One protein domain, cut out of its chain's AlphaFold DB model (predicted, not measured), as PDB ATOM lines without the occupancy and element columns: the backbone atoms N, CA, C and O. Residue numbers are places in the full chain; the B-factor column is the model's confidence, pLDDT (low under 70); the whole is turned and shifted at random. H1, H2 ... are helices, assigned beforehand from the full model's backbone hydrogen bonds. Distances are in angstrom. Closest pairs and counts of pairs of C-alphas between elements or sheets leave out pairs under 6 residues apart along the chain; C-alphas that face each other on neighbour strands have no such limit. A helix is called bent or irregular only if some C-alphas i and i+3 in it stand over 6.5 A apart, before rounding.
ATOM      1  N   LEU A 115     131.432 158.204 167.963       64.62
ATOM      2  CA  LEU A 115     131.664 159.517 167.363       64.62
ATOM      3  C   LEU A 115     133.119 159.969 167.465       64.62
ATOM      4  O   LEU A 115     133.460 160.995 166.876       64.62
ATOM      5  N   ALA A 116     133.976 159.233 168.182       65.75
ATOM      6  CA  ALA A 116     135.384 159.588 168.336       65.75
ATOM      7  C   ALA A 116     136.068 159.717 166.963       65.75
ATOM      8  O   ALA A 116     136.694 160.737 166.682       65.75
ATOM      9  N   MET A 117     135.831 158.763 166.053       69.44
ATOM     10  CA  MET A 117     136.368 158.810 164.687       69.44
ATOM     11  C   MET A 117     135.856 159.995 163.870       69.44
ATOM     12  O   MET A 117     136.643 160.690 163.230       69.44
ATOM     13  N   ALA A 118     134.550 160.267 163.910       68.25
ATOM     14  CA  ALA A 118     133.961 161.387 163.177       68.25
ATOM     15  C   ALA A 118     134.452 162.744 163.713       68.25
ATOM     16  O   ALA A 118     134.727 163.666 162.945       68.25
ATOM     17  N   THR A 119     134.608 162.851 165.034       71.38
ATOM     18  CA  THR A 119     135.091 164.065 165.702       71.38
ATOM     19  C   THR A 119     136.573 164.295 165.421       71.38
ATOM     20  O   THR A 119     136.966 165.428 165.142       71.38
ATOM     21  N   LEU A 120     137.385 163.233 165.412       75.50
ATOM     22  CA  LEU A 120     138.793 163.306 165.036       75.50
ATOM     23  C   LEU A 120     138.957 163.729 163.568       75.50
ATOM     24  O   LEU A 120     139.672 164.692 163.293       75.50
ATOM     25  N   ALA A 121     138.244 163.078 162.640       72.31
ATOM     26  CA  ALA A 121     138.266 163.417 161.214       72.31
ATOM     27  C   ALA A 121     137.910 164.891 160.972       72.31
ATOM     28  O   ALA A 121     138.561 165.592 160.196       72.31
ATOM     29  N   TYR A 122     136.899 165.390 161.683       69.69
ATOM     30  CA  TYR A 122     136.516 166.791 161.629       69.69
ATOM     31  C   TYR A 122     137.593 167.725 162.176       69.69
ATOM     32  O   TYR A 122     137.941 168.713 161.529       69.69
ATOM     33  N   ALA A 123     138.136 167.413 163.352       74.94
ATOM     34  CA  ALA A 123     139.161 168.231 163.976       74.94
ATOM     35  C   ALA A 123     140.398 168.362 163.077       74.94
ATOM     36  O   ALA A 123     140.928 169.457 162.921       74.94
ATOM     37  N   ILE A 124     140.792 167.283 162.402       76.00
ATOM     38  CA  ILE A 124     141.867 167.299 161.402       76.00
ATOM     39  C   ILE A 124     141.491 168.176 160.211       76.00
ATOM     40  O   ILE A 124     142.219 169.105 159.865       76.00
ATOM     41  N   LYS A 125     140.327 167.913 159.607       73.88
ATOM     42  CA  LYS A 125     139.873 168.579 158.380       73.88
ATOM     43  C   LYS A 125     139.803 170.102 158.509       73.88
ATOM     44  O   LYS A 125     140.069 170.805 157.538       73.88
ATOM     45  N   TYR A 126     139.441 170.606 159.685       70.19
ATOM     46  CA  TYR A 126     139.296 172.042 159.947       70.19
ATOM     47  C   TYR A 126     140.441 172.629 160.775       70.19
ATOM     48  O   TYR A 126     140.363 173.788 161.180       70.19
ATOM     49  N   ASN A 127     141.514 171.860 160.981       69.81
ATOM     50  CA  ASN A 127     142.699 172.277 161.722       69.81
ATOM     51  C   ASN A 127     142.352 172.795 163.129       69.81
ATOM     52  O   ASN A 127     142.706 173.911 163.512       69.81
ATOM     53  N   TYR A 128     141.629 171.968 163.885       72.44
ATOM     54  CA  TYR A 128     141.287 172.166 165.289       72.44
ATOM     55  C   TYR A 128     142.159 171.296 166.191       72.44
ATOM     56  O   TYR A 128     141.737 170.228 166.648       72.44
ATOM     57  N   PRO A 129     143.388 171.750 166.458       70.25
ATOM     58  CA  PRO A 129     144.407 170.899 167.023       70.25
ATOM     59  C   PRO A 129     144.087 170.354 168.418       70.25
ATOM     60  O   PRO A 129     144.193 169.158 168.672       70.25
ATOM     61  N   GLU A 130     143.606 171.222 169.302       67.44
ATOM     62  CA  GLU A 130     143.280 170.869 170.687       67.44
ATOM     63  C   GLU A 130     142.184 169.794 170.776       67.44
ATOM     64  O   GLU A 130     142.192 168.945 171.667       67.44
ATOM     65  N   ILE A 131     141.246 169.809 169.825       67.69
ATOM     66  CA  ILE A 131     140.153 168.836 169.754       67.69
ATOM     67  C   ILE A 131     140.683 167.501 169.226       67.69
ATOM     68  O   ILE A 131     140.336 166.453 169.767       67.69
ATOM     69  N   ALA A 132     141.550 167.533 168.211       74.00
ATOM     70  CA  ALA A 132     142.177 166.329 167.680       74.00
ATOM     71  C   ALA A 132     143.016 165.623 168.759       74.00
ATOM     72  O   ALA A 132     142.886 164.416 168.938       74.00
ATOM     73  N   ASP A 133     143.788 166.379 169.544       75.25
ATOM     74  CA  ASP A 133     144.596 165.846 170.647       75.25
ATOM     75  C   ASP A 133     143.759 165.204 171.754       75.25
ATOM     76  O   ASP A 133     144.146 164.172 172.302       75.25
ATOM     77  N   ARG A 134     142.602 165.792 172.074       70.75
ATOM     78  CA  ARG A 134     141.710 165.272 173.115       70.75
ATOM     79  C   ARG A 134     140.980 164.002 172.686       70.75
ATOM     80  O   ARG A 134     140.752 163.131 173.514       70.75
ATOM     81  N   VAL A 135     140.622 163.898 171.406       73.50
ATOM     82  CA  VAL A 135     139.799 162.798 170.882       73.50
ATOM     83  C   VAL A 135     140.639 161.642 170.333       73.50
ATOM     84  O   VAL A 135     140.188 160.498 170.356       73.50
ATOM     85  N   ALA A 136     141.875 161.891 169.886       81.00
ATOM     86  CA  ALA A 136     142.758 160.851 169.357       81.00
ATOM     87  C   ALA A 136     142.931 159.626 170.288       81.00
ATOM     88  O   ALA A 136     142.813 158.509 169.775       81.00
ATOM     89  N   PRO A 137     143.110 159.754 171.624       77.12
ATOM     90  CA  PRO A 137     143.201 158.590 172.512       77.12
ATOM     91  C   PRO A 137     141.971 157.675 172.435       77.12
ATOM     92  O   PRO A 137     142.087 156.454 172.510       77.12
ATOM     93  N   TRP A 138     140.787 158.252 172.236       75.62
ATOM     94  CA  TRP A 138     139.524 157.511 172.209       75.62
ATOM     95  C   TRP A 138     139.315 156.723 170.922       75.62
ATOM     96  O   TRP A 138     138.459 155.848 170.861       75.62
ATOM     97  N   THR A 139     140.110 157.011 169.896       78.88
ATOM     98  CA  THR A 139     140.077 156.276 168.632       78.88
ATOM     99  C   THR A 139     141.019 155.073 168.620       78.88
ATOM    100  O   THR A 139     140.971 154.281 167.691       78.88
ATOM    101  N   LEU A 140     141.859 154.872 169.645       81.00
ATOM    102  CA  LEU A 140     142.889 153.819 169.651       81.00
ATOM    103  C   LEU A 140     142.334 152.384 169.586       81.00
ATOM    104  O   LEU A 140     143.053 151.476 169.146       81.00
ATOM    105  N   SER A 141     141.085 152.184 170.018       76.25
ATOM    106  CA  SER A 141     140.369 150.904 169.948       76.25
ATOM    107  C   SER A 141     139.794 150.587 168.568       76.25
ATOM    108  O   SER A 141     139.321 149.472 168.359       76.25
ATOM    109  N   GLU A 142     139.803 151.550 167.649       76.06
ATOM    110  CA  GLU A 142     139.216 151.404 166.320       76.06
ATOM    111  C   GLU A 142     140.110 150.567 165.402       76.06
ATOM    112  O   GLU A 142     141.340 150.517 165.545       76.06
ATOM    113  N   SER A 143     139.474 149.875 164.456       81.62
ATOM    114  CA  SER A 143     140.180 149.073 163.460       81.62
ATOM    115  C   SER A 143     140.862 149.968 162.421       81.62
ATOM    116  O   SER A 143     140.443 151.100 162.176       81.62
ATOM    117  N   TRP A 144     141.908 149.449 161.772       81.50
ATOM    118  CA  TRP A 144     142.566 150.163 160.673       81.50
ATOM    119  C   TRP A 144     141.583 150.507 159.545       81.50
ATOM    120  O   TRP A 144     141.567 151.638 159.064       81.50
ATOM    121  N   ASP A 145     140.726 149.554 159.173       81.06
ATOM    122  CA  ASP A 145     139.750 149.722 158.093       81.06
ATOM    123  C   ASP A 145     138.739 150.834 158.408       81.06
ATOM    124  O   ASP A 145     138.396 151.637 157.537       81.06
ATOM    125  N   ASP A 146     138.299 150.931 159.666       73.94
ATOM    126  CA  ASP A 146     137.407 152.005 160.102       73.94
ATOM    127  C   ASP A 146     138.115 153.360 160.098       73.94
ATOM    128  O   ASP A 146     137.517 154.362 159.705       73.94
ATOM    129  N   VAL A 147     139.392 153.417 160.471       78.75
ATOM    130  CA  VAL A 147     140.158 154.668 160.477       78.75
ATOM    131  C   VAL A 147     140.337 155.227 159.075       78.75
ATOM    132  O   VAL A 147     139.995 156.387 158.842       78.75
ATOM    133  N   VAL A 148     140.793 154.396 158.136       81.25
ATOM    134  CA  VAL A 148     140.973 154.785 156.727       81.25
ATOM    135  C   VAL A 148     139.648 155.257 156.131       81.25
ATOM    136  O   VAL A 148     139.570 156.300 155.485       81.25
ATOM    137  N   LYS A 149     138.555 154.545 156.427       76.62
ATOM    138  CA  LYS A 149     137.218 154.915 155.955       76.62
ATOM    139  C   LYS A 149     136.763 156.298 156.440       76.62
ATOM    140  O   LYS A 149     136.049 156.979 155.702       76.62
ATOM    141  N   HIS A 150     137.102 156.693 157.669       71.56
ATOM    142  CA  HIS A 150     136.610 157.940 158.268       71.56
ATOM    143  C   HIS A 150     137.545 159.137 158.069       71.56
ATOM    144  O   HIS A 150     137.049 160.257 157.947       71.56
ATOM    145  N   LEU A 151     138.866 158.928 158.053       78.94
ATOM    146  CA  LEU A 151     139.837 160.003 157.839       78.94
ATOM    147  C   LEU A 151     139.942 160.368 156.356       78.94
ATOM    148  O   LEU A 151     139.871 161.553 156.029       78.94
ATOM    149  N   GLY A 152     140.044 159.366 155.474       72.12
ATOM    150  CA  GLY A 152     140.041 159.537 154.018       72.12
ATOM    151  C   GLY A 152     141.132 160.469 153.475       72.12
ATOM    152  O   GLY A 152     140.962 161.030 152.392       72.12
ATOM    153  N   ASP A 153     142.202 160.680 154.245       80.38
ATOM    154  CA  ASP A 153     143.358 161.513 153.916       80.38
ATOM    155  C   ASP A 153     144.627 160.791 154.380       80.38
ATOM    156  O   ASP A 153     144.838 160.591 155.577       80.38
ATOM    157  N   ASP A 154     145.496 160.439 153.429       82.88
ATOM    158  CA  ASP A 154     146.706 159.641 153.671       82.88
ATOM    159  C   ASP A 154     147.616 160.243 154.760       82.88
ATOM    160  O   ASP A 154     148.289 159.521 155.503       82.88
ATOM    161  N   ARG A 155     147.651 161.580 154.889       79.81
ATOM    162  CA  ARG A 155     148.452 162.254 155.924       79.81
ATOM    163  C   ARG A 155     147.815 162.110 157.299       79.81
ATOM    164  O   ARG A 155     148.518 161.784 158.254       79.81
ATOM    165  N   ALA A 156     146.508 162.314 157.406       78.81
ATOM    166  CA  ALA A 156     145.744 162.096 158.628       78.81
ATOM    167  C   ALA A 156     145.842 160.641 159.115       78.81
ATOM    168  O   ALA A 156     146.060 160.396 160.307       78.81
ATOM    169  N   GLU A 157     145.741 159.686 158.190       85.94
ATOM    170  CA  GLU A 157     145.873 158.249 158.446       85.94
ATOM    171  C   GLU A 157     147.269 157.900 158.967       85.94
ATOM    172  O   GLU A 157     147.413 157.249 160.004       85.94
ATOM    173  N   MET A 158     148.317 158.402 158.308       83.31
ATOM    174  CA  MET A 158     149.696 158.165 158.732       83.31
ATOM    175  C   MET A 158     150.027 158.849 160.068       83.31
ATOM    176  O   MET A 158     150.767 158.289 160.882       83.31
ATOM    177  N   ALA A 159     149.465 160.033 160.335       83.06
ATOM    178  CA  ALA A 159     149.595 160.702 161.628       83.06
ATOM    179  C   ALA A 159     148.944 159.877 162.748       83.06
ATOM    180  O   ALA A 159     149.536 159.699 163.814       83.06
ATOM    181  N   TRP A 160     147.765 159.314 162.481       86.56
ATOM    182  CA  TRP A 160     147.058 158.439 163.413       86.56
ATOM    183  C   TRP A 160     147.788 157.129 163.674       86.56
ATOM    184  O   TRP A 160     147.938 156.744 164.834       86.56
ATOM    185  N   ALA A 161     148.330 156.494 162.634       86.19
ATOM    186  CA  ALA A 161     149.127 155.279 162.769       86.19
ATOM    187  C   ALA A 161     150.311 155.488 163.729       86.19
ATOM    188  O   ALA A 161     150.491 154.735 164.688       86.19
ATOM    189  N   ARG A 162     151.074 156.570 163.518       84.00
ATOM    190  CA  ARG A 162     152.238 156.925 164.347       84.00
ATOM    191  C   ARG A 162     151.850 157.255 165.782       84.00
ATOM    192  O   ARG A 162     152.535 156.831 166.714       84.00
ATOM    193  N   TYR A 163     150.761 158.000 165.957       84.56
ATOM    194  CA  TYR A 163     150.212 158.306 167.273       84.56
ATOM    195  C   TYR A 163     149.849 157.020 168.032       84.56
ATOM    196  O   TYR A 163     150.288 156.829 169.166       84.56
ATOM    197  N   ARG A 164     149.125 156.096 167.385       85.19
ATOM    198  CA  ARG A 164     148.692 154.827 167.983       85.19
ATOM    199  C   ARG A 164     149.853 153.933 168.388       85.19
ATOM    200  O   ARG A 164     149.863 153.452 169.517       85.19
ATOM    201  N   GLU A 165     150.836 153.730 167.514       84.62
ATOM    202  CA  GLU A 165     152.017 152.912 167.827       84.62
ATOM    203  C   GLU A 165     152.754 153.425 169.067       84.62
ATOM    204  O   GLU A 165     153.131 152.654 169.949       84.62
ATOM    205  N   LYS A 166     152.930 154.744 169.159       79.06
ATOM    206  CA  LYS A 166     153.641 155.380 170.271       79.06
ATOM    207  C   LYS A 166     152.847 155.324 171.566       79.06
ATOM    208  O   LYS A 166     153.438 155.121 172.624       79.06
ATOM    209  N   HIS A 167     151.527 155.459 171.481       76.94
ATOM    210  CA  HIS A 167     150.650 155.363 172.638       76.94
ATOM    211  C   HIS A 167     150.564 153.926 173.176       76.94
ATOM    212  O   HIS A 167     150.689 153.725 174.379       76.94
ATOM    213  N   ILE A 168     150.439 152.920 172.302       75.25
ATOM    214  CA  ILE A 168     150.450 151.501 172.698       75.25
ATOM    215  C   ILE A 168     151.796 151.131 173.329       75.25
ATOM    216  O   ILE A 168     151.815 150.563 174.415       75.25
ATOM    217  N   ALA A 169     152.917 151.534 172.723       78.19
ATOM    218  CA  ALA A 169     154.241 151.283 173.294       78.19
ATOM    219  C   ALA A 169     154.423 151.924 174.685       78.19
ATOM    220  O   ALA A 169     155.083 151.355 175.551       78.19
ATOM    221  N   ALA A 170     153.833 153.102 174.917       72.31
ATOM    222  CA  ALA A 170     153.837 153.737 176.231       72.31
ATOM    223  C   ALA A 170     152.968 152.974 177.246       72.31
ATOM    224  O   ALA A 170     153.385 152.807 178.390       72.31
ATOM    225  N   LEU A 171     151.797 152.478 176.835       68.12
ATOM    226  CA  LEU A 171     150.947 151.639 177.684       68.12
ATOM    227  C   LEU A 171     151.648 150.325 178.054       68.12
ATOM    228  O   LEU A 171     151.650 149.961 179.225       68.12
ATOM    229  N   ASP A 172     152.323 149.669 177.109       69.62
ATOM    230  CA  ASP A 172     153.088 148.446 177.377       69.62
ATOM    231  C   ASP A 172     154.215 148.685 178.393       69.62
ATOM    232  O   ASP A 172     154.455 147.849 179.258       69.62
ATOM    233  N   LEU A 173     154.879 149.844 178.357       71.12
ATOM    234  CA  LEU A 173     155.904 150.209 179.343       71.12
ATOM    235  C   LEU A 173     155.331 150.467 180.743       71.12
ATOM    236  O   LEU A 173     155.991 150.170 181.736       71.12
ATOM    237  N   VAL A 174     154.123 151.029 180.829       64.75
ATOM    238  CA  VAL A 174     153.452 151.344 182.102       64.75
ATOM    239  C   VAL A 174     152.813 150.105 182.731       64.75
ATOM    240  O   VAL A 174     152.783 149.985 183.955       64.75
ATOM    241  N   PHE A 175     152.318 149.181 181.906       58.41
ATOM    242  CA  PHE A 175     151.554 148.010 182.340       58.41
ATOM    243  C   PHE A 175     152.295 146.678 182.178       58.41
ATOM    244  O   PHE A 175     151.715 145.631 182.472       58.41
ATOM    245  N   SER A 176     153.568 146.688 181.765       50.66
ATOM    246  CA  SER A 176     154.386 145.474 181.783       50.66
ATOM    247  C   SER A 176     154.450 144.933 183.216       50.66
ATOM    248  O   SER A 176     154.776 145.690 184.140       50.66
ATOM    249  N   PRO A 177     154.125 143.647 183.446       48.34
ATOM    250  CA  PRO A 177     154.257 143.056 184.763       48.34
ATOM    251  C   PRO A 177     155.729 143.141 185.148       48.34
ATOM    252  O   PRO A 177     156.580 142.555 184.480       48.34
ATOM    253  N   PHE A 195     157.231 162.261 177.573       47.84
ATOM    254  CA  PHE A 195     156.117 162.996 176.973       47.84
ATOM    255  C   PHE A 195     155.511 162.210 175.802       47.84
ATOM    256  O   PHE A 195     156.154 162.085 174.760       47.84
ATOM    257  N   ILE A 196     154.308 161.651 175.981       51.53
ATOM    258  CA  ILE A 196     153.571 161.024 174.880       51.53
ATOM    259  C   ILE A 196     153.239 162.165 173.916       51.53
ATOM    260  O   ILE A 196     152.503 163.074 174.310       51.53
ATOM    261  N   PRO A 197     153.807 162.193 172.697       54.34
ATOM    262  CA  PRO A 197     153.609 163.325 171.811       54.34
ATOM    263  C   PRO A 197     152.135 163.432 171.434       54.34
ATOM    264  O   PRO A 197     151.455 162.424 171.221       54.34
ATOM    265  N   THR A 198     151.646 164.663 171.373       63.41
ATOM    266  CA  THR A 198     150.263 164.943 171.004       63.41
ATOM    267  C   THR A 198     149.992 164.513 169.561       63.41
ATOM    268  O   THR A 198     150.912 164.396 168.750       63.41
ATOM    269  N   TYR A 199     148.734 164.262 169.207       56.53
ATOM    270  CA  TYR A 199     148.362 163.924 167.834       56.53
ATOM    271  C   TYR A 199     148.796 165.030 166.847       56.53
ATOM    272  O   TYR A 199     149.261 164.748 165.739       56.53
ATOM    273  N   LEU A 200     148.814 166.287 167.304       57.44
ATOM    274  CA  LEU A 200     149.397 167.430 166.595       57.44
ATOM    275  C   LEU A 200     150.843 167.255 166.181       57.44
ATOM    276  O   LEU A 200     151.236 167.681 165.093       57.44
ATOM    277  N   HIS A 201     151.645 166.667 167.066       63.03
ATOM    278  CA  HIS A 201     153.048 166.420 166.793       63.03
ATOM    279  C   HIS A 201     153.204 165.543 165.547       63.03
ATOM    280  O   HIS A 201     154.139 165.731 164.780       63.03
ATOM    281  N   TYR A 202     152.261 164.636 165.294       60.97
ATOM    282  CA  TYR A 202     152.298 163.753 164.135       60.97
ATOM    283  C   TYR A 202     151.664 164.361 162.883       60.97
ATOM    284  O   TYR A 202     152.159 164.097 161.792       60.97
ATOM    285  N   LEU A 203     150.643 165.215 163.015       58.47
ATOM    286  CA  LEU A 203     150.043 165.921 161.875       58.47
ATOM    287  C   LEU A 203     150.982 166.957 161.239       58.47
ATOM    288  O   LEU A 203     151.031 167.070 160.018       58.47
ATOM    289  N   HIS A 204     151.727 167.719 162.046       59.50
ATOM    290  CA  HIS A 204     152.559 168.827 161.551       59.50
ATOM    291  C   HIS A 204     153.973 168.418 161.101       59.50
ATOM    292  O   HIS A 204     154.647 169.213 160.448       59.50
ATOM    293  N   TYR A 205     154.434 167.208 161.439       55.34
ATOM    294  CA  TYR A 205     155.780 166.703 161.111       55.34
ATOM    295  C   TYR A 205     155.791 165.643 159.999       55.34
ATOM    296  O   TYR A 205     156.794 164.950 159.798       55.34
ATOM    297  N   LEU A 206     154.686 165.494 159.270       47.72
ATOM    298  CA  LEU A 206     154.674 164.732 158.026       47.72
ATOM    299  C   LEU A 206     155.129 165.642 156.870       47.72
ATOM    300  O   LEU A 206     154.624 166.762 156.778       47.72
ATOM    301  N   PRO A 207     156.101 165.203 156.046       44.84
ATOM    302  CA  PRO A 207     156.590 165.975 154.905       44.84
ATOM    303  C   PRO A 207     155.513 166.209 153.836       44.84
ATOM    304  O   PRO A 207     154.579 165.380 153.724       44.84
TER     305      PRO A 207
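Overview. This is residues 115 to 177 and 195 to 207 of the 207 residues of an uncharacterized protein of Coprinellus micaceus (UniProt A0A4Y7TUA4). One long helix, H4, packs by its first part on a cluster of four short helices, and residues 171 to 177, of which 171 to 175 belong to H4, stick out from the body. In the cluster H1 and H2 form a helical hairpin, H3 packs on H1, and H5 packs on both H2 and H4. The 76 printed residues hold five named helices, H1 to H5 in chain order, and no named strand: all helix, with mostly crossed packing. The whole is compact, with a radius of gyration of the C-alphas of 12.0 A, yet elongated, spanning 40 by 24 by 21 A.

Along the chain. H4, residues 154 to 175, is 31.3 A long, from C-alpha 154 at (146.706, 159.641, 153.671) to C-alpha 175 at (151.554, 148.010, 182.340). H1 is residues 116 to 125, 14.1 A, beginning at C-alpha 116 (135.384, 159.588, 168.336). H2, residues 129 to 139, 15.3 A, is only just irregular: C-alphas 134 and 137 are 6.9 A apart. H3 is residues 144 to 151, 10.6 A, and H5 residues 199 to 204, 9.0 A.

Arrangement. H4 touches H5 with residues 155 to 163 alone, closest C-alphas Ala 159 and Tyr 202, 4.8 A, opposite ways at 36 degrees, only just steep. H3 and H4 only just touch, only at the corner, with 3 pairs of C-alphas within 8 A, the closest Val 148 and Glu 157, 6.2 A. H5 touches H2, closest C-alphas Tyr 199 and Asp 133, 5.1 A, at a steep tilt of 54 degrees. The hairpin H1 and H2 touches at Ala 123 and Ala 132, closest C-alphas 5.1 A apart, a shallow tilt of 30 degrees, opposite ways. H1 touches H3, closest C-alphas Ala 121 and Leu 151, 5.1 A, at a steep tilt of 46 degrees. H3 and H5 are apart. Every O i to N i+4 pair is within hydrogen-bond range in H1, H3, H4 and H5; in H2, 4 of 7 are.

Size, cuts and confidence. The C-alphas farthest apart, Tyr 126 and Pro 177, are 41.0 A apart. Residues 178 to 194 are not printed, with 21.5 A between C-alphas 177 and 195. The links printed whole are tight. Mean pLDDT of the printed part is 71.5, and residues 195 to 207 are among those under 70.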